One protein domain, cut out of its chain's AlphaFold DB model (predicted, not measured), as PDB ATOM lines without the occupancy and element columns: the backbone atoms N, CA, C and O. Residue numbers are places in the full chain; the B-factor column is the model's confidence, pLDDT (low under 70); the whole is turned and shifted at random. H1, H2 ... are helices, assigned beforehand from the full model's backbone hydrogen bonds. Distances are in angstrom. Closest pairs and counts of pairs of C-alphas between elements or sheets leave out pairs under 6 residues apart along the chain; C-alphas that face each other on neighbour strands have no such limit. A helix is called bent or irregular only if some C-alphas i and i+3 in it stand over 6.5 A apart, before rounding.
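AT A GLANCE: This is residues 214 to 369 of the 387 residues of an uncharacterized protein of uncultured Ruminococcus sp (UniProt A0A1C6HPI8). Two groups of short helices sit at the two ends of an elongated body, and its middle is built largely of loops. H1 to H4 form one end with H6 at its inner side, H7 to H10 form the other, and the long stretches 258 to 287 and 307 to 327 fill much of the space between, with the short H5 among them. The printed part has 156 residues with ten named helices, H1 to H10 in order, and no named strand; its class is all helix. It is only just compact, close to loose, with a radius of gyration of the C-alphas of 17.6 A, and spans 58 by 30 by 24 A.

IN THESE COORDINATES: Find C-alpha 214 at (291.580, 227.717, 214.003); from there H1 runs 15.4 A to residue 224. Next come H2, residues 230 to 243, the longest by residues at 19.8 A, H3, residues 245 to 250, 8.7 A, and H4, residues 252 to 257, 8.6 A. After a long stretch look for H5, residues 288 to 291, 5.0 A, then H6, residues 297 to 306, 14.9 A, which is irregular: C-alphas 298 and 301 are 7.5 A apart. H7, residues 328 to 336, 12.4 A, begins at C-alpha 328 (262.700, 201.223, 243.175). H8 holds residues 341 to 350, 14.3 A, H9 residues 356 to 361, 8.6 A, and H10 residues 364 to 369, 10.2 A, ending at C-alpha 369 (245.096, 214.671, 243.507).

HOW THE PARTS SIT: H1 and H2 form a helical hairpin, opposite ways at 33 degrees, a shallow tilt only just short of steep; their closest C-alphas, of Ile 224 and Ile 233, are 5.8 A apart. H1 and H3 only just touch, with 3 pairs of C-alphas within 8 A, closest Tyr 216 and Asn 247 at 7.2 A. H6 only just touches H2, at Leu 238 and Leu 302, 7.0 A, and H4, at Lys 256 and Leu 306, 5.0 A, again with 3 pairs each. H5 touches H7, closest C-alphas Thr 289 and Asp 330 at 6.4 A. H7 and H8 touch at a steep tilt of 45 degrees, opposite ways, closest C-alphas Phe 334 and Gly 341 at 4.5 A. H10 is close to but not clearly touching H8, at Glu 346 and Phe 367, 6.3 A, and H9, at Ile 359 and Gln 365, 6.2 A. Every O i to N i+4 pair is within hydrogen-bond range in H1, H2, H4, H7, H8 and H9; it is 1 of 2 in H3, 4 of 6 in H6 and 0 of 2 in H10, where 3 of 3 O i to N i+3 pairs are, and H5 is too short for such a pair.

THE WHOLE: The two C-alphas farthest apart, of Ile 215 and Ser 369, are 58.1 A apart. The printed part has no cut. The links H4 to H5, with 30 residues, and H6 to H7, with 21, are long; in the first, residues 264 to 265 pair antiparallel with 271 to 272. Mean pLDDT of the printed part is 92.8, and residues 368 to 369 are under 70.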
ATOM      1  N   SER A 214     292.679 228.154 214.871       89.00
ATOM      2  CA  SER A 214     291.580 227.717 214.003       89.00
ATOM      3  C   SER A 214     291.770 226.294 213.470       89.00
ATOM      4  O   SER A 214     290.809 225.525 213.418       89.00
ATOM      5  N   ILE A 215     292.991 225.921 213.073       87.94
ATOM      6  CA  ILE A 215     293.300 224.562 212.605       87.94
ATOM      7  C   ILE A 215     293.093 223.560 213.739       87.94
ATOM      8  O   ILE A 215     292.431 222.541 213.542       87.94
ATOM      9  N   TYR A 216     293.622 223.860 214.925       91.00
ATOM     10  CA  TYR A 216     293.460 223.013 216.099       91.00
ATOM     11  C   TYR A 216     291.978 222.796 216.432       91.00
ATOM     12  O   TYR A 216     291.529 221.654 216.534       91.00
ATOM     13  N   GLN A 217     291.203 223.881 216.504       93.31
ATOM     14  CA  GLN A 217     289.771 223.827 216.779       93.31
ATOM     15  C   GLN A 217     289.013 222.989 215.742       93.31
ATOM     16  O   GLN A 217     288.226 222.120 216.113       93.31
ATOM     17  N   LYS A 218     289.266 223.205 214.444       93.06
ATOM     18  CA  LYS A 218     288.635 222.426 213.366       93.06
ATOM     19  C   LYS A 218     288.958 220.943 213.466       93.06
ATOM     20  O   LYS A 218     288.071 220.123 213.262       93.06
ATOM     21  N   ASN A 219     290.200 220.597 213.790       91.94
ATOM     22  CA  ASN A 219     290.613 219.203 213.924       91.94
ATOM     23  C   ASN A 219     289.981 218.535 215.147       91.94
ATOM     24  O   ASN A 219     289.581 217.378 215.058       91.94
ATOM     25  N   LEU A 220     289.856 219.256 216.266       95.00
ATOM     26  CA  LEU A 220     289.161 218.766 217.455       95.00
ATOM     27  C   LEU A 220     287.674 218.515 217.165       95.00
ATOM     28  O   LEU A 220     287.180 217.429 217.454       95.00
ATOM     29  N   ILE A 221     286.992 219.466 216.520       96.12
ATOM     30  CA  ILE A 221     285.583 219.327 216.115       96.12
ATOM     31  C   ILE A 221     285.406 218.161 215.139       96.12
ATOM     32  O   ILE A 221     284.590 217.279 215.380       96.12
ATOM     33  N   ALA A 222     286.230 218.090 214.091       95.25
ATOM     34  CA  ALA A 222     286.168 217.004 213.118       95.25
ATOM     35  C   ALA A 222     286.440 215.627 213.750       95.25
ATOM     36  O   ALA A 222     285.941 214.617 213.259       95.25
ATOM     37  N   TYR A 223     287.227 215.562 214.831       96.19
ATOM     38  CA  TYR A 223     287.416 214.328 215.590       96.19
ATOM     39  C   TYR A 223     286.144 213.940 216.357       96.19
ATOM     40  O   TYR A 223     285.756 212.773 216.328       96.19
ATOM     41  N   ILE A 224     285.473 214.906 216.992       96.94
ATOM     42  CA  ILE A 224     284.218 214.704 217.739       96.94
ATOM     43  C   ILE A 224     283.068 214.290 216.808       96.94
ATOM     44  O   ILE A 224     282.280 213.410 217.145       96.94
ATOM     45  N   GLU A 225     283.002 214.872 215.612       96.44
ATOM     46  CA  GLU A 225     281.980 214.586 214.591       96.44
ATOM     47  C   GLU A 225     282.306 213.354 213.726       96.44
ATOM     48  O   GLU A 225     281.556 213.007 212.810       96.44
ATOM     49  N   SER A 226     283.440 212.692 213.970       95.62
ATOM     50  CA  SER A 226     283.857 211.537 213.175       95.62
ATOM     51  C   SER A 226     283.010 210.289 213.444       95.62
ATOM     52  O   SER A 226     282.288 210.189 214.427       95.62
ATOM     53  N   ASN A 227     283.157 209.280 212.584       95.06
ATOM     54  CA  ASN A 227     282.506 207.972 212.718       95.06
ATOM     55  C   ASN A 227     283.184 207.033 213.739       95.06
ATOM     56  O   ASN A 227     283.033 205.814 213.643       95.06
ATOM     57  N   ARG A 228     283.979 207.583 214.663       96.81
ATOM     58  CA  ARG A 228     284.617 206.828 215.747       96.81
ATOM     59  C   ARG A 228     283.597 206.458 216.815       96.81
ATOM     60  O   ARG A 228     282.511 207.029 216.877       96.81
ATOM     61  N   THR A 229     283.959 205.499 217.657       97.94
ATOM     62  CA  THR A 229     283.127 205.127 218.805       97.94
ATOM     63  C   THR A 229     283.095 206.245 219.851       97.94
ATOM     64  O   THR A 229     284.037 207.035 219.969       97.94
ATOM     65  N   ASP A 230     282.026 206.287 220.650       97.75
ATOM     66  CA  ASP A 230     281.880 207.279 221.721       97.75
ATOM     67  C   ASP A 230     283.021 207.198 222.750       97.75
ATOM     68  O   ASP A 230     283.487 208.224 223.243       97.75
ATOM     69  N   GLU A 231     283.535 205.994 223.018       98.19
ATOM     70  CA  GLU A 231     284.697 205.782 223.886       98.19
ATOM     71  C   GLU A 231     285.972 206.425 223.318       98.19
ATOM     72  O   GLU A 231     286.647 207.189 224.014       98.19
ATOM     73  N   GLU A 232     286.289 206.181 222.041       98.25
ATOM     74  CA  GLU A 232     287.472 206.757 221.387       98.25
ATOM     75  C   GLU A 232     287.431 208.289 221.361       98.25
ATOM     76  O   GLU A 232     288.461 208.947 221.545       98.25
ATOM     77  N   ILE A 233     286.248 208.865 221.128       98.38
ATOM     78  CA  ILE A 233     286.047 210.315 221.129       98.38
ATOM     79  C   ILE A 233     286.213 210.869 222.546       98.38
ATOM     80  O   ILE A 233     286.985 211.809 222.742       98.38
ATOM     81  N   ALA A 234     285.551 210.272 223.537       98.06
ATOM     82  CA  ALA A 234     285.605 210.726 224.923       98.06
ATOM     83  C   ALA A 234     287.040 210.716 225.473       98.06
ATOM     84  O   ALA A 234     287.487 211.695 226.077       98.06
ATOM     85  N   ILE A 235     287.789 209.636 225.226       98.06
ATOM     86  CA  ILE A 235     289.189 209.504 225.652       98.06
ATOM     87  C   ILE A 235     290.070 210.551 224.962       98.06
ATOM     88  O   ILE A 235     290.914 211.167 225.616       98.06
ATOM     89  N   TYR A 236     289.874 210.789 223.662       97.50
ATOM     90  CA  TYR A 236     290.627 211.806 222.931       97.50
ATOM     91  C   TYR A 236     290.382 213.212 223.490       97.50
ATOM     92  O   TYR A 236     291.338 213.915 223.815       97.50
ATOM     93  N   VAL A 237     289.117 213.605 223.675       97.31
ATOM     94  CA  VAL A 237     288.758 214.927 224.216       97.31
ATOM     95  C   VAL A 237     289.307 215.105 225.633       97.31
ATOM     96  O   VAL A 237     289.871 216.155 225.943       97.31
ATOM     97  N   LEU A 238     289.210 214.077 226.482       97.75
ATOM     98  CA  LEU A 238     289.771 214.111 227.834       97.75
ATOM     99  C   LEU A 238     291.299 214.265 227.819       97.75
ATOM    100  O   LEU A 238     291.852 215.005 228.636       97.75
ATOM    101  N   ASN A 239     291.985 213.593 226.895       97.31
ATOM    102  CA  ASN A 239     293.432 213.713 226.735       97.31
ATOM    103  C   ASN A 239     293.850 215.098 226.232       97.31
ATOM    104  O   ASN A 239     294.815 215.647 226.765       97.31
ATOM    105  N   GLU A 240     293.136 215.680 225.266       96.12
ATOM    106  CA  GLU A 240     293.402 217.049 224.806       96.12
ATOM    107  C   GLU A 240     293.163 218.067 225.934       96.12
ATOM    108  O   GLU A 240     293.986 218.956 226.145       96.12
ATOM    109  N   TYR A 241     292.108 217.892 226.736       96.62
ATOM    110  CA  TYR A 241     291.855 218.724 227.917       96.62
ATOM    111  C   TYR A 241     292.995 218.652 228.949       96.62
ATOM    112  O   TYR A 241     293.440 219.681 229.456       96.62
ATOM    113  N   LYS A 242     293.494 217.444 229.248       95.56
ATOM    114  CA  LYS A 242     294.545 217.225 230.260       95.56
ATOM    115  C   LYS A 242     295.933 217.662 229.789       95.56
ATOM    116  O   LYS A 242     296.685 218.236 230.573       95.56
ATOM    117  N   ASN A 243     296.280 217.381 228.534       94.38
ATOM    118  CA  ASN A 243     297.660 217.481 228.047       94.38
ATOM    119  C   ASN A 243     297.907 218.683 227.125       94.38
ATOM    120  O   ASN A 243     299.062 219.012 226.864       94.38
ATOM    121  N   ASN A 244     296.855 219.341 226.631       91.31
ATOM    122  CA  ASN A 244     296.949 220.432 225.659       91.31
ATOM    123  C   ASN A 244     296.066 221.628 226.063       91.31
ATOM    124  O   ASN A 244     295.383 222.244 225.240       91.31
ATOM    125  N   SER A 245     296.073 221.946 227.362       88.38
ATOM    126  CA  SER A 245     295.136 222.880 228.000       88.38
ATOM    127  C   SER A 245     295.116 224.272 227.368       88.38
ATOM    128  O   SER A 245     294.045 224.854 227.228       88.38
ATOM    129  N   GLU A 246     296.261 224.806 226.936       89.19
ATOM    130  CA  GLU A 246     296.336 226.129 226.304       89.19
ATOM    131  C   GLU A 246     295.525 226.187 225.001       89.19
ATOM    132  O   GLU A 246     294.679 227.067 224.842       89.19
ATOM    133  N   ASN A 247     295.722 225.226 224.094       89.88
ATOM    134  CA  ASN A 247     294.992 225.181 222.824       89.88
ATOM    135  C   ASN A 247     293.534 224.757 223.031       89.88
ATOM    136  O   ASN A 247     292.625 225.315 222.411       89.88
ATOM    137  N   PHE A 248     293.290 223.814 223.946       94.12
ATOM    138  CA  PHE A 248     291.941 223.390 224.315       94.12
ATOM    139  C   PHE A 248     291.111 224.555 224.870       94.12
ATOM    140  O   PHE A 248     289.955 224.722 224.483       94.12
ATOM    141  N   ASN A 249     291.715 225.427 225.688       93.38
ATOM    142  CA  ASN A 249     291.047 226.597 226.259       93.38
ATOM    143  C   ASN A 249     290.524 227.575 225.210       93.38
ATOM    144  O   ASN A 249     289.455 228.159 225.382       93.38
ATOM    145  N   LYS A 250     291.223 227.709 224.085       91.75
ATOM    146  CA  LYS A 250     290.781 228.566 222.978       91.75
ATOM    147  C   LYS A 250     289.529 228.028 222.281       91.75
ATOM    148  O   LYS A 250     288.798 228.792 221.661       91.75
ATOM    149  N   CYS A 251     289.241 226.734 222.433       94.31
ATOM    150  CA  CYS A 251     288.061 226.078 221.874       94.31
ATOM    151  C   CYS A 251     286.846 226.101 222.819       94.31
ATOM    152  O   CYS A 251     285.779 225.628 222.428       94.31
ATOM    153  N   HIS A 252     286.984 226.641 224.040       94.62
ATOM    154  CA  HIS A 252     286.002 226.508 225.123       94.62
ATOM    155  C   HIS A 252     284.562 226.820 224.703       94.62
ATOM    156  O   HIS A 252     283.678 225.980 224.857       94.62
ATOM    157  N   ASN A 253     284.326 228.005 224.130       94.62
ATOM    158  CA  ASN A 253     282.978 228.456 223.770       94.62
ATOM    159  C   ASN A 253     282.318 227.537 222.736       94.62
ATOM    160  O   ASN A 253     281.123 227.263 222.823       94.62
ATOM    161  N   THR A 254     283.094 227.041 221.773       95.38
ATOM    162  CA  THR A 254     282.575 226.138 220.746       95.38
ATOM    163  C   THR A 254     282.293 224.759 221.313       95.38
ATOM    164  O   THR A 254     281.214 224.239 221.064       95.38
ATOM    165  N   LEU A 255     283.199 224.207 222.127       96.44
ATOM    166  CA  LEU A 255     282.996 222.911 222.784       96.44
ATOM    167  C   LEU A 255     281.793 222.935 223.732       96.44
ATOM    168  O   LEU A 255     280.999 222.000 223.741       96.44
ATOM    169  N   LYS A 256     281.611 224.033 224.473       95.81
ATOM    170  CA  LYS A 256     280.426 224.265 225.304       95.81
ATOM    171  C   LYS A 256     279.138 224.275 224.474       95.81
ATOM    172  O   LYS A 256     278.146 223.689 224.888       95.81
ATOM    173  N   GLY A 257     279.160 224.896 223.294       95.12
ATOM    174  CA  GLY A 257     278.023 224.917 222.368       95.12
ATOM    175  C   GLY A 257     277.668 223.558 221.751       95.12
ATOM    176  O   GLY A 257     276.561 223.409 221.250       95.12
ATOM    177  N   MET A 258     278.568 222.571 221.807       95.69
ATOM    178  CA  MET A 258     278.354 221.207 221.298       95.69
ATOM    179  C   MET A 258     278.415 220.150 222.404       95.69
ATOM    180  O   MET A 258     278.722 218.992 222.138       95.69
ATOM    181  N   ILE A 259     278.150 220.533 223.657       95.44
ATOM    182  CA  ILE A 259     278.275 219.628 224.804       95.44
ATOM    183  C   ILE A 259     277.447 218.345 224.646       95.44
ATOM    184  O   ILE A 259     277.914 217.280 225.047       95.44
ATOM    185  N   SER A 260     276.270 218.409 224.012       93.94
ATOM    186  CA  SER A 260     275.444 217.234 223.700       93.94
ATOM    187  C   SER A 260     276.187 216.230 222.816       93.94
ATOM    188  O   SER A 260     276.105 215.031 223.056       93.94
ATOM    189  N   GLU A 261     276.996 216.707 221.871       96.62
ATOM    190  CA  GLU A 261     277.721 215.886 220.896       96.62
ATOM    191  C   GLU A 261     279.014 215.277 221.438       96.62
ATOM    192  O   GLU A 261     279.566 214.367 220.822       96.62
ATOM    193  N   ILE A 262     279.511 215.768 222.576       97.50
ATOM    194  CA  ILE A 262     280.748 215.286 223.193       97.50
ATOM    195  C   ILE A 262     280.415 214.098 224.102       97.50
ATOM    196  O   ILE A 262     279.820 214.303 225.166       97.50
ATOM    197  N   PRO A 263     280.793 212.859 223.747       97.75
ATOM    198  CA  PRO A 263     280.565 211.723 224.619       97.75
ATOM    199  C   PRO A 263     281.459 211.789 225.859       97.75
ATOM    200  O   PRO A 263     282.584 212.295 225.824       97.75
ATOM    201  N   MET A 264     280.955 211.254 226.965       98.12
ATOM    202  CA  MET A 264     281.710 211.072 228.205       98.12
ATOM    203  C   MET A 264     281.391 209.706 228.797       98.12
ATOM    204  O   MET A 264     280.376 209.105 228.457       98.12
ATOM    205  N   LYS A 265     282.259 209.223 229.689       98.19
ATOM    206  CA  LYS A 265     281.971 208.029 230.479       98.19
ATOM    207  C   LYS A 265     281.038 208.379 231.631       98.19
ATOM    208  O   LYS A 265     281.359 209.286 232.405       98.19
ATOM    209  N   PHE A 266     279.962 207.626 231.788       96.31
ATOM    210  CA  PHE A 266     278.980 207.775 232.861       96.31
ATOM    211  C   PHE A 266     279.255 206.819 234.026       96.31
ATOM    212  O   PHE A 266     280.117 205.940 233.940       96.31
ATOM    213  N   VAL A 267     278.563 207.010 235.153       95.00
ATOM    214  CA  VAL A 267     278.736 206.186 236.365       95.00
ATOM    215  C   VAL A 267     278.370 204.719 236.111       95.00
ATOM    216  O   VAL A 267     278.984 203.831 236.698       95.00
ATOM    217  N   ASN A 268     277.449 204.449 235.183       92.31
ATOM    218  CA  ASN A 268     277.138 203.095 234.701       92.31
ATOM    219  C   ASN A 268     278.307 202.406 233.951       92.31
ATOM    220  O   ASN A 268     278.243 201.215 233.660       92.31
ATOM    221  N   GLY A 269     279.376 203.141 233.618       94.62
ATOM    222  CA  GLY A 269     280.543 202.657 232.882       94.62
ATOM    223  C   GLY A 269     280.474 202.814 231.361       94.62
ATOM    224  O   GLY A 269     281.505 202.646 230.710       94.62
ATOM    225  N   ASN A 270     279.318 203.174 230.802       95.62
ATOM    226  CA  ASN A 270     279.123 203.354 229.367       95.62
ATOM    227  C   ASN A 270     279.562 204.744 228.899       95.62
ATOM    228  O   ASN A 270     279.608 205.705 229.671       95.62
ATOM    229  N   TYR A 271     279.849 204.843 227.604       97.50
ATOM    230  CA  TYR A 271     280.143 206.095 226.917       97.50
ATOM    231  C   TYR A 271     278.975 206.443 226.011       97.50
ATOM    232  O   TYR A 271     278.585 205.616 225.190       97.50
ATOM    233  N   HIS A 272     278.433 207.648 226.148       95.06
ATOM    234  CA  HIS A 272     277.419 208.133 225.222       95.06
ATOM    235  C   HIS A 272     277.379 209.656 225.139       95.06
ATOM    236  O   HIS A 272     277.951 210.381 225.961       95.06
ATOM    237  N   LYS A 273     276.710 210.129 224.092       95.50
ATOM    238  CA  LYS A 273     276.329 211.525 223.869       95.50
ATOM    239  C   LYS A 273     275.054 211.873 224.646       95.50
ATOM    240  O   LYS A 273     274.488 211.017 225.320       95.50
ATOM    241  N   GLY A 274     274.634 213.131 224.546       94.50
ATOM    242  CA  GLY A 274     273.398 213.614 225.151       94.50
ATOM    243  C   GLY A 274     273.599 214.440 226.414       94.50
ATOM    244  O   GLY A 274     274.680 215.005 226.645       94.50
ATOM    245  N   ASN A 275     272.549 214.524 227.217       94.81
ATOM    246  CA  ASN A 275     272.516 215.268 228.462       94.81
ATOM    247  C   ASN A 275     273.442 214.631 229.503       94.81
ATOM    248  O   ASN A 275     273.585 213.414 229.615       94.81
ATOM    249  N   LYS A 276     274.157 215.494 230.227       94.88
ATOM    250  CA  LYS A 276     275.268 215.120 231.106       94.88
ATOM    251  C   LYS A 276     275.240 215.970 232.358       94.88
ATOM    252  O   LYS A 276     275.240 217.199 232.269       94.88
ATOM    253  N   PHE A 277     275.327 215.311 233.506       96.44
ATOM    254  CA  PHE A 277     275.280 215.953 234.810       96.44
ATOM    255  C   PHE A 277     276.500 215.616 235.655       96.44
ATOM    256  O   PHE A 277     277.104 214.549 235.531       96.44
ATOM    257  N   VAL A 278     276.860 216.535 236.548       97.00
ATOM    258  CA  VAL A 278     277.920 216.333 237.540       97.00
ATOM    259  C   VAL A 278     277.319 216.122 238.926       97.00
ATOM    260  O   VAL A 278     276.392 216.818 239.325       97.00
ATOM    261  N   ASN A 279     277.879 215.195 239.699       94.06
ATOM    262  CA  ASN A 279     277.501 214.984 241.096       94.06
ATOM    263  C   ASN A 279     278.430 215.789 242.021       94.06
ATOM    264  O   ASN A 279     279.440 215.281 242.511       94.06
ATOM    265  N   ASN A 280     278.126 217.072 242.253       90.31
ATOM    266  CA  ASN A 280     279.008 217.927 243.062       90.31
ATOM    267  C   ASN A 280     278.995 217.576 244.549       90.31
ATOM    268  O   ASN A 280     280.008 217.770 245.223       90.31
ATOM    269  N   LYS A 281     277.864 217.075 245.057       87.69
ATOM    270  CA  LYS A 281     277.697 216.710 246.470       87.69
ATOM    271  C   LYS A 281     278.203 215.305 246.809       87.69
ATOM    272  O   LYS A 281     278.167 214.940 247.978       87.69
ATOM    273  N   LYS A 282     278.716 214.549 245.828       85.94
ATOM    274  CA  LYS A 282     279.177 213.157 245.996       85.94
ATOM    275  C   LYS A 282     278.099 212.256 246.611       85.94
ATOM    276  O   LYS A 282     278.381 211.451 247.495       85.94
ATOM    277  N   LEU A 283     276.865 212.432 246.148       85.38
ATOM    278  CA  LEU A 283     275.714 211.626 246.549       85.38
ATOM    279  C   LEU A 283     275.942 210.162 246.171       85.38
ATOM    280  O   LEU A 283     276.584 209.880 245.154       85.38
ATOM    281  N   ILE A 284     275.411 209.243 246.974       85.12
ATOM    282  CA  ILE A 284     275.427 207.814 246.664       85.12
ATOM    283  C   ILE A 284     274.225 207.543 245.761       85.12
ATOM    284  O   ILE A 284     273.113 207.401 246.245       85.12
ATOM    285  N   LEU A 285     274.463 207.520 244.450       82.81
ATOM    286  CA  LEU A 285     273.419 207.319 243.446       82.81
ATOM    287  C   LEU A 285     273.316 205.827 243.131       82.81
ATOM    288  O   LEU A 285     274.285 205.203 242.681       82.81
ATOM    289  N   SER A 286     272.158 205.249 243.421       85.00
ATOM    290  CA  SER A 286     271.925 203.804 243.437       85.00
ATOM    291  C   SER A 286     271.225 203.335 242.166       85.00
ATOM    292  O   SER A 286     271.572 202.277 241.629       85.00
ATOM    293  N   GLY A 287     270.287 204.144 241.682       87.94
ATOM    294  CA  GLY A 287     269.445 203.898 240.528       87.94
ATOM    295  C   GLY A 287     270.199 203.897 239.198       87.94
ATOM    296  O   GLY A 287     271.146 204.656 238.981       87.94
ATOM    297  N   GLU A 288     269.785 203.012 238.293       89.69
ATOM    298  CA  GLU A 288     270.412 202.848 236.979       89.69
ATOM    299  C   GLU A 288     270.152 204.051 236.062       89.69
ATOM    300  O   GLU A 288     271.037 204.476 235.321       89.69
ATOM    301  N   THR A 289     268.966 204.656 236.149       90.75
ATOM    302  CA  THR A 289     268.588 205.829 235.350       90.75
ATOM    303  C   THR A 289     269.511 207.000 235.655       90.75
ATOM    304  O   THR A 289     270.078 207.602 234.746       90.75
ATOM    305  N   ILE A 290     269.730 207.291 236.938       89.56
ATOM    306  CA  ILE A 290     270.609 208.392 237.345       89.56
ATOM    307  C   ILE A 290     272.073 208.088 237.009       89.56
ATOM    308  O   ILE A 290     272.807 208.980 236.573       89.56
ATOM    309  N   LYS A 291     272.512 206.831 237.132       91.75
ATOM    310  CA  LYS A 291     273.866 206.423 236.724       91.75
ATOM    311  C   LYS A 291     274.133 206.611 235.229       91.75
ATOM    312  O   LYS A 291     275.294 206.787 234.864       91.75
ATOM    313  N   ASN A 292     273.090 206.619 234.399       93.00
ATOM    314  CA  ASN A 292     273.157 206.921 232.964       93.00
ATOM    315  C   ASN A 292     273.151 208.430 232.657       93.00
ATOM    316  O   ASN A 292     273.286 208.813 231.506       93.00
ATOM    317  N   LEU A 293     272.973 209.294 233.659       93.44
ATOM    318  CA  LEU A 293     272.905 210.754 233.490       93.44
ATOM    319  C   LEU A 293     274.114 211.459 234.110       93.44
ATOM    320  O   LEU A 293     274.502 212.553 233.692       93.44
ATOM    321  N   VAL A 294     274.743 210.820 235.096       95.94
ATOM    322  CA  VAL A 294     275.896 211.362 235.810       95.94
ATOM    323  C   VAL A 294     277.203 210.884 235.196       95.94
ATOM    324  O   VAL A 294     277.438 209.685 235.037       95.94
ATOM    325  N   VAL A 295     278.092 211.832 234.899       97.19
ATOM    326  CA  VAL A 295     279.436 211.521 234.406       97.19
ATOM    327  C   VAL A 295     280.294 210.880 235.500       97.19
ATOM    328  O   VAL A 295     280.220 211.245 236.673       97.19
ATOM    329  N   SER A 296     281.145 209.938 235.107       96.44
ATOM    330  CA  SER A 296     282.131 209.303 235.985       96.44
ATOM    331  C   SER A 296     283.193 210.291 236.486       96.44
ATOM    332  O   SER A 296     283.469 211.309 235.844       96.44
ATOM    333  N   ASP A 297     283.845 209.950 237.602       94.38
ATOM    334  CA  ASP A 297     284.856 210.789 238.266       94.38
ATOM    335  C   ASP A 297     285.984 211.253 237.329       94.38
ATOM    336  O   ASP A 297     286.426 212.403 237.407       94.38
ATOM    337  N   ASP A 298     286.397 210.401 236.385       95.62
ATOM    338  CA  ASP A 298     287.449 210.704 235.408       95.62
ATOM    339  C   ASP A 298     287.106 211.897 234.497       95.62
ATOM    340  O   ASP A 298     288.010 212.567 233.982       95.62
ATOM    341  N   PHE A 299     285.810 212.168 234.309       97.50
ATOM    342  CA  PHE A 299     285.269 213.191 233.414       97.50
ATOM    343  C   PHE A 299     284.690 214.410 234.145       97.50
ATOM    344  O   PHE A 299     284.436 215.426 233.497       97.50
ATOM    345  N   VAL A 300     284.540 214.381 235.476       96.25
ATOM    346  CA  VAL A 300     283.902 215.467 236.253       96.25
ATOM    347  C   VAL A 300     284.540 216.832 235.989       96.25
ATOM    348  O   VAL A 300     283.829 217.821 235.813       96.25
ATOM    349  N   ASN A 301     285.873 216.913 235.928       96.62
ATOM    350  CA  ASN A 301     286.562 218.186 235.679       96.62
ATOM    351  C   ASN A 301     286.284 218.730 234.272       96.62
ATOM    352  O   ASN A 301     286.057 219.930 234.121       96.62
ATOM    353  N   LEU A 302     286.248 217.856 233.262       97.25
ATOM    354  CA  LEU A 302     285.906 218.235 231.892       97.25
ATOM    355  C   LEU A 302     284.436 218.670 231.795       97.25
ATOM    356  O   LEU A 302     284.145 219.700 231.196       97.25
ATOM    357  N   ALA A 303     283.520 217.932 232.421       97.31
ATOM    358  CA  ALA A 303     282.096 218.260 232.436       97.31
ATOM    359  C   ALA A 303     281.831 219.619 233.102       97.31
ATOM    360  O   ALA A 303     281.156 220.472 232.529       97.31
ATOM    361  N   LYS A 304     282.443 219.876 234.268       96.56
ATOM    362  CA  LYS A 304     282.394 221.191 234.933       96.56
ATOM    363  C   LYS A 304     282.950 222.292 234.052       96.56
ATOM    364  O   LYS A 304     282.347 223.353 233.932       96.56
ATOM    365  N   TYR A 305     284.101 222.027 233.441       96.50
ATOM    366  CA  TYR A 305     284.748 222.969 232.550       96.50
ATOM    367  C   TYR A 305     283.843 223.342 231.375       96.50
ATOM    368  O   TYR A 305     283.732 224.521 231.073       96.50
ATOM    369  N   LEU A 306     283.152 222.381 230.757       96.50
ATOM    370  CA  LEU A 306     282.222 222.626 229.649       96.50
ATOM    371  C   LEU A 306     280.849 223.160 230.098       96.50
ATOM    372  O   LEU A 306     280.033 223.517 229.255       96.50
ATOM    373  N   GLY A 307     280.612 223.291 231.405       94.81
ATOM    374  CA  GLY A 307     279.401 223.891 231.958       94.81
ATOM    375  C   GLY A 307     278.223 222.932 232.123       94.81
ATOM    376  O   GLY A 307     277.086 223.394 232.083       94.81
ATOM    377  N   CYS A 308     278.470 221.631 232.307       95.75
ATOM    378  CA  CYS A 308     277.427 220.676 232.689       95.75
ATOM    379  C   CYS A 308     276.804 221.040 234.046       95.75
ATOM    380  O   CYS A 308     277.513 221.396 234.995       95.75
ATOM    381  N   SER A 309     275.481 220.914 234.130       94.69
ATOM    382  CA  SER A 309     274.698 221.187 235.336       94.69
ATOM    383  C   SER A 309     274.908 220.128 236.417       94.69
ATOM    384  O   SER A 309     275.327 218.999 236.155       94.69
ATOM    385  N   ASP A 310     274.598 220.500 237.655       95.75
ATOM    386  CA  ASP A 310     274.526 219.554 238.768       95.75
ATOM    387  C   ASP A 310     273.331 218.605 238.593       95.75
ATOM    388  O   ASP A 310     272.247 219.061 238.227       95.75
ATOM    389  N   ILE A 311     273.510 217.317 238.899       94.69
ATOM    390  CA  ILE A 311     272.431 216.314 238.895       94.69
ATOM    391  C   ILE A 311     271.271 216.695 239.821       94.69
ATOM    392  O   ILE A 311     270.133 216.317 239.588       94.69
ATOM    393  N   LEU A 312     271.522 217.504 240.848       93.44
ATOM    394  CA  LEU A 312     270.474 218.015 241.732       93.44
ATOM    395  C   LEU A 312     269.434 218.891 241.024       93.44
ATOM    396  O   LEU A 312     268.339 219.064 241.559       93.44
ATOM    397  N   ASN A 313     269.785 219.467 239.874       94.19
ATOM    398  CA  ASN A 313     268.940 220.381 239.106       94.19
ATOM    399  C   ASN A 313     268.368 219.725 237.844       94.19
ATOM    400  O   ASN A 313     267.935 220.436 236.945       94.19
ATOM    401  N   ILE A 314     268.426 218.398 237.753       94.56
ATOM    402  CA  ILE A 314     267.828 217.657 236.648       94.56
ATOM    403  C   ILE A 314     266.303 217.819 236.634       94.56
ATOM    404  O   ILE A 314     265.676 217.815 237.695       94.56
ATOM    405  N   HIS A 315     265.738 217.929 235.434       95.38
ATOM    406  CA  HIS A 315     264.306 217.934 235.142       95.38
ATOM    407  C   HIS A 315     263.869 216.684 234.372       95.38
ATOM    408  O   HIS A 315     264.703 215.954 233.834       95.38
ATOM    409  N   TYR A 316     262.559 216.435 234.277       93.19
ATOM    410  CA  TYR A 316     262.042 215.286 233.524       93.19
ATOM    411  C   TYR A 316     262.486 215.315 232.055       93.19
ATOM    412  O   TYR A 316     262.949 214.309 231.516       93.19
ATOM    413  N   ASP A 317     262.390 216.489 231.428       92.94
ATOM    414  CA  ASP A 317     262.717 216.696 230.014       92.94
ATOM    415  C   ASP A 317     264.223 216.574 229.716       92.94
ATOM    416  O   ASP A 317     264.617 216.451 228.555       92.94
ATOM    417  N   ASP A 318     265.072 216.568 230.748       93.69
ATOM    418  CA  ASP A 318     266.506 216.340 230.587       93.69
ATOM    419  C   ASP A 318     266.856 214.854 230.384       93.69
ATOM    420  O   ASP A 318     267.987 214.538 230.007       93.69
ATOM    421  N   ILE A 319     265.920 213.930 230.629       92.62
ATOM    422  CA  ILE A 319     266.120 212.499 230.379       92.62
ATOM    423  C   ILE A 319     265.946 212.241 228.878       92.62
ATOM    424  O   ILE A 319     264.837 212.090 228.367       92.62
ATOM    425  N   ASP A 320     267.062 212.174 228.160       90.88
ATOM    426  CA  ASP A 320     267.116 212.147 226.694       90.88
ATOM    427  C   ASP A 320     267.220 210.738 226.084       90.88
ATOM    428  O   ASP A 320     267.489 210.574 224.892       90.88
ATOM    429  N   PHE A 321     266.955 209.703 226.882       88.50
ATOM    430  CA  PHE A 321     266.896 208.316 226.437       88.50
ATOM    431  C   PHE A 321     265.567 207.656 226.797       88.50
ATOM    432  O   PHE A 321     264.889 208.003 227.762       88.50
ATOM    433  N   GLN A 322     265.185 206.657 226.001       87.50
ATOM    434  CA  GLN A 322     263.906 205.984 226.175       87.50
ATOM    435  C   GLN A 322     263.917 205.079 227.413       87.50
ATOM    436  O   GLN A 322     264.569 204.034 227.436       87.50
ATOM    437  N   LEU A 323     263.109 205.443 228.405       89.88
ATOM    438  CA  LEU A 323     262.808 204.611 229.563       89.88
ATOM    439  C   LEU A 323     261.589 203.724 229.286       89.88
ATOM    440  O   LEU A 323     260.555 204.194 228.823       89.88
ATOM    441  N   LYS A 324     261.715 202.423 229.573       87.88
ATOM    442  CA  LYS A 324     260.590 201.463 229.542       87.88
ATOM    443  C   LYS A 324     260.048 201.135 230.929       87.88
ATOM    444  O   LYS A 324     258.920 200.683 231.058       87.88
ATOM    445  N   SER A 325     260.892 201.287 231.937       90.31
ATOM    446  CA  SER A 325     260.614 200.992 233.336       90.31
ATOM    447  C   SER A 325     261.672 201.681 234.180       90.31
ATOM    448  O   SER A 325     262.761 201.969 233.676       90.31
ATOM    449  N   ILE A 326     261.390 201.855 235.464       93.00
ATOM    450  CA  ILE A 326     262.329 202.432 236.419       93.00
ATOM    451  C   ILE A 326     262.419 201.586 237.691       93.00
ATOM    452  O   ILE A 326     261.456 200.906 238.058       93.00
ATOM    453  N   SER A 327     263.589 201.569 238.335       92.19
ATOM    454  CA  SER A 327     263.797 200.778 239.548       92.19
ATOM    455  C   SER A 327     263.280 201.490 240.798       92.19
ATOM    456  O   SER A 327     263.155 202.710 240.847       92.19
ATOM    457  N   ASP A 328     263.041 200.712 241.846       93.56
ATOM    458  CA  ASP A 328     262.700 201.223 243.175       93.56
ATOM    459  C   ASP A 328     263.776 202.180 243.718       93.56
ATOM    460  O   ASP A 328     263.457 203.227 244.268       93.56
ATOM    461  N   THR A 329     265.052 201.868 243.478       93.00
ATOM    462  CA  THR A 329     266.185 202.717 243.872       93.00
ATOM    463  C   THR A 329     266.262 204.028 243.095       93.00
ATOM    464  O   THR A 329     266.679 205.035 243.647       93.00
ATOM    465  N   ASP A 330     265.844 204.046 241.826       91.50
ATOM    466  CA  ASP A 330     265.762 205.299 241.067       91.50
ATOM    467  C   ASP A 330     264.667 206.217 241.637       91.50
ATOM    468  O   ASP A 330     264.860 207.427 241.718       91.50
ATOM    469  N   ILE A 331     263.520 205.652 242.042       92.56
ATOM    470  CA  ILE A 331     262.435 206.421 242.671       92.56
ATOM    471  C   ILE A 331     262.929 207.040 243.981       92.56
ATOM    472  O   ILE A 331     262.716 208.230 244.205       92.56
ATOM    473  N   GLU A 332     263.622 206.260 244.814       92.44
ATOM    474  CA  GLU A 332     264.217 206.743 246.066       92.44
ATOM    475  C   GLU A 332     265.236 207.861 245.826       92.44
ATOM    476  O   GLU A 332     265.177 208.891 246.502       92.44
ATOM    477  N   ASP A 333     266.137 207.693 244.855       91.25
ATOM    478  CA  ASP A 333     267.124 208.721 244.528       91.25
ATOM    479  C   ASP A 333     266.428 210.015 244.056       91.25
ATOM    480  O   ASP A 333     266.759 211.104 244.526       91.25
ATOM    481  N   PHE A 334     265.409 209.929 243.188       91.31
ATOM    482  CA  PHE A 334     264.666 211.116 242.757       91.31
ATOM    483  C   PHE A 334     263.894 211.777 243.902       91.31
ATOM    484  O   PHE A 334     263.928 212.999 244.009       91.31
ATOM    485  N   GLN A 335     263.226 211.016 244.776       89.25
ATOM    486  CA  GLN A 335     262.470 211.584 245.902       89.25
ATOM    487  C   GLN A 335     263.364 212.322 246.906       89.25
ATOM    488  O   GLN A 335     262.945 213.348 247.446       89.25
ATOM    489  N   ASN A 336     264.553 211.784 247.183       86.62
ATOM    490  CA  ASN A 336     265.377 212.227 248.307       86.62
ATOM    491  C   ASN A 336     266.495 213.192 247.905       86.62
ATOM    492  O   ASN A 336     266.842 214.079 248.686       86.62
ATOM    493  N   GLU A 337     267.061 213.026 246.711       87.31
ATOM    494  CA  GLU A 337     268.283 213.723 246.320       87.31
ATOM    495  C   GLU A 337     268.007 214.909 245.384       87.31
ATOM    496  O   GLU A 337     268.570 215.988 245.573       87.31
ATOM    497  N   CYS A 338     267.133 214.751 244.384       88.81
ATOM    498  CA  CYS A 338     266.934 215.738 243.315       88.81
ATOM    499  C   CYS A 338     265.962 216.872 243.698       88.81
ATOM    500  O   CYS A 338     264.842 216.633 244.141       88.81
ATOM    501  N   THR A 339     266.335 218.127 243.412       91.56
ATOM    502  CA  THR A 339     265.511 219.322 243.712       91.56
ATOM    503  C   THR A 339     264.153 219.278 243.013       91.56
ATOM    504  O   THR A 339     263.134 219.626 243.606       91.56
ATOM    505  N   TYR A 340     264.140 218.824 241.757       92.62
ATOM    506  CA  TYR A 340     262.933 218.663 240.944       92.62
ATOM    507  C   TYR A 340     262.491 217.200 240.845       92.62
ATOM    508  O   TYR A 340     261.725 216.835 239.959       92.62
ATOM    509  N   GLY A 341     262.911 216.356 241.792       90.75
ATOM    510  CA  GLY A 341     262.566 214.937 241.824       90.75
ATOM    511  C   GLY A 341     261.070 214.653 241.709       90.75
ATOM    512  O   GLY A 341     260.659 213.737 241.008       90.75
ATOM    513  N   MET A 342     260.237 215.492 242.327       90.62
ATOM    514  CA  MET A 342     258.782 215.354 242.239       90.62
ATOM    515  C   MET A 342     258.238 215.596 240.827       90.62
ATOM    516  O   MET A 342     257.325 214.898 240.403       90.62
ATOM    517  N   GLU A 343     258.806 216.553 240.093       93.56
ATOM    518  CA  GLU A 343     258.423 216.840 238.705       93.56
ATOM    519  C   GLU A 343     258.830 215.690 237.775       93.56
ATOM    520  O   GLU A 343     258.037 215.256 236.939       93.56
ATOM    521  N   ILE A 344     260.007 215.106 238.011       93.38
ATOM    522  CA  ILE A 344     260.473 213.905 237.309       93.38
ATOM    523  C   ILE A 344     259.516 212.731 237.532       93.38
ATOM    524  O   ILE A 344     259.077 212.094 236.574       93.38
ATOM    525  N   LEU A 345     259.156 212.451 238.786       94.12
ATOM    526  CA  LEU A 345     258.261 211.343 239.127       94.12
ATOM    527  C   LEU A 345     256.857 211.534 238.537       94.12
ATOM    528  O   LEU A 345     256.279 210.573 238.034       94.12
ATOM    529  N   GLU A 346     256.333 212.762 238.526       92.75
ATOM    530  CA  GLU A 346     255.060 213.086 237.873       92.75
ATOM    531  C   GLU A 346     255.101 212.795 236.363       92.75
ATOM    532  O   GLU A 346     254.188 212.164 235.822       92.75
ATOM    533  N   GLY A 347     256.181 213.196 235.681       92.19
ATOM    534  CA  GLY A 347     256.387 212.906 234.260       92.19
ATOM    535  C   GLY A 347     256.477 211.406 233.960       92.19
ATOM    536  O   GLY A 347     255.863 210.930 233.001       92.19
ATOM    537  N   LEU A 348     257.175 210.646 234.810       93.62
ATOM    538  CA  LEU A 348     257.307 209.191 234.685       93.62
ATOM    539  C   LEU A 348     255.979 208.452 234.918       93.62
ATOM    540  O   LEU A 348     255.702 207.477 234.218       93.62
ATOM    541  N   ILE A 349     255.147 208.909 235.863       93.00
ATOM    542  CA  ILE A 349     253.795 208.370 236.093       93.00
ATOM    543  C   ILE A 349     252.907 208.638 234.877       93.00
ATOM    544  O   ILE A 349     252.259 207.722 234.375       93.00
ATOM    545  N   ARG A 350     252.902 209.878 234.371       90.81
ATOM    546  CA  ARG A 350     252.092 210.273 233.208       90.81
ATOM    547  C   ARG A 350     252.409 209.439 231.965       90.81
ATOM    548  O   ARG A 350     251.517 209.189 231.162       90.81
ATOM    549  N   ASN A 351     253.661 209.017 231.821       91.88
ATOM    550  CA  ASN A 351     254.122 208.195 230.706       91.88
ATOM    551  C   ASN A 351     254.078 206.685 230.994       91.88
ATOM    552  O   ASN A 351     254.668 205.916 230.240       91.88
ATOM    553  N   GLU A 352     253.399 206.263 232.067       92.38
ATOM    554  CA  GLU A 352     253.204 204.854 232.443       92.38
ATOM    555  C   GLU A 352     254.523 204.075 232.653       92.38
ATOM    556  O   GLU A 352     254.573 202.853 232.519       92.38
ATOM    557  N   ILE A 353     255.615 204.771 233.001       94.62
ATOM    558  CA  ILE A 353     256.932 204.161 233.265       94.62
ATOM    559  C   ILE A 353     257.008 203.615 234.699       94.62
ATOM    560  O   ILE A 353     257.656 202.594 234.945       94.62
ATOM    561  N   ILE A 354     256.351 204.292 235.647       93.38
ATOM    562  CA  ILE A 354     256.203 203.839 237.037       93.38
ATOM    563  C   ILE A 354     254.932 202.998 237.142       93.38
ATOM    564  O   ILE A 354     253.851 203.434 236.759       93.38
ATOM    565  N   THR A 355     255.057 201.792 237.692       93.12
ATOM    566  CA  THR A 355     253.926 200.860 237.833       93.12
ATOM    567  C   THR A 355     253.022 201.204 239.021       93.12
ATOM    568  O   THR A 355     253.500 201.715 240.031       93.12
ATOM    569  N   ASP A 356     251.746 200.802 238.981       90.69
ATOM    570  CA  ASP A 356     250.798 200.979 240.102       90.69
ATOM    571  C   ASP A 356     251.333 200.442 241.439       90.69
ATOM    572  O   ASP A 356     251.158 201.057 242.490       90.69
ATOM    573  N   LYS A 357     252.055 199.313 241.402       92.88
ATOM    574  CA  LYS A 357     252.697 198.732 242.592       92.88
ATOM    575  C   LYS A 357     253.757 199.656 243.185       92.88
ATOM    576  O   LYS A 357     253.886 199.735 244.403       92.88
ATOM    577  N   GLN A 358     254.529 200.334 242.339       94.06
ATOM    578  CA  GLN A 358     255.541 201.295 242.774       94.06
ATOM    579  C   GLN A 358     254.897 202.590 243.269       94.06
ATOM    580  O   GLN A 358     255.323 203.119 244.292       94.06
ATOM    581  N   ILE A 359     253.824 203.051 242.616       91.88
ATOM    582  CA  ILE A 359     253.021 204.188 243.087       91.88
ATOM    583  C   ILE A 359     252.524 203.930 244.509       91.88
ATOM    584  O   ILE A 359     252.643 204.804 245.370       91.88
ATOM    585  N   GLU A 360     252.004 202.727 244.767       91.44
ATOM    586  CA  GLU A 360     251.537 202.340 246.094       91.44
ATOM    587  C   GLU A 360     252.674 202.275 247.114       91.44
ATOM    588  O   GLU A 360     252.580 202.886 248.180       91.44
ATOM    589  N   LYS A 361     253.768 201.591 246.757       93.88
ATOM    590  CA  LYS A 361     254.934 201.374 247.622       93.88
ATOM    591  C   LYS A 361     255.606 202.678 248.067       93.88
ATOM    592  O   LYS A 361     256.001 202.780 249.223       93.88
ATOM    593  N   PHE A 362     255.745 203.647 247.163       91.94
ATOM    594  CA  PHE A 362     256.459 204.909 247.404       91.94
ATOM    595  C   PHE A 362     255.536 206.085 247.741       91.94
ATOM    596  O   PHE A 362     255.976 207.236 247.766       91.94
ATOM    597  N   HIS A 363     254.259 205.799 248.017       89.81
ATOM    598  CA  HIS A 363     253.239 206.782 248.380       89.81
ATOM    599  C   HIS A 363     253.083 207.926 247.361       89.81
ATOM    600  O   HIS A 363     252.878 209.080 247.735       89.81
ATOM    601  N   LEU A 364     253.164 207.618 246.061       88.88
ATOM    602  CA  LEU A 364     253.127 208.603 244.971       88.88
ATOM    603  C   LEU A 364     251.694 209.007 244.564       88.88
ATOM    604  O   LEU A 364     251.498 209.723 243.585       88.88
ATOM    605  N   GLN A 365     250.657 208.577 245.294       82.50
ATOM    606  CA  GLN A 365     249.259 208.815 244.906       82.50
ATOM    607  C   GLN A 365     248.864 210.299 244.909       82.50
ATOM    608  O   GLN A 365     247.905 210.692 244.247       82.50
ATOM    609  N   TYR A 366     249.591 211.148 245.638       78.94
ATOM    610  CA  TYR A 366     249.287 212.577 245.702       78.94
ATOM    611  C   TYR A 366     249.463 213.287 244.349       78.94
ATOM    612  O   TYR A 366     248.847 214.335 244.149       78.94
ATOM    613  N   PHE A 367     250.212 212.720 243.395       76.25
ATOM    614  CA  PHE A 367     250.323 213.281 242.042       76.25
ATOM    615  C   PHE A 367     248.993 213.265 241.273       76.25
ATOM    616  O   PHE A 367     248.745 214.158 240.470       76.25
ATOM    617  N   PHE A 368     248.083 212.340 241.591       67.44
ATOM    618  CA  PHE A 368     246.748 212.278 240.982       67.44
ATOM    619  C   PHE A 368     245.756 213.285 241.581       67.44
ATOM    620  O   PHE A 368     244.729 213.585 240.984       67.44
ATOM    621  N   SER A 369     246.049 213.835 242.763       56.19
ATOM    622  CA  SER A 369     245.096 214.671 243.507       56.19
ATOM    623  C   SER A 369     245.028 216.137 243.051       56.19
ATOM    624  O   SER A 369     244.179 216.887 243.529       56.19
TER     625      SER A 369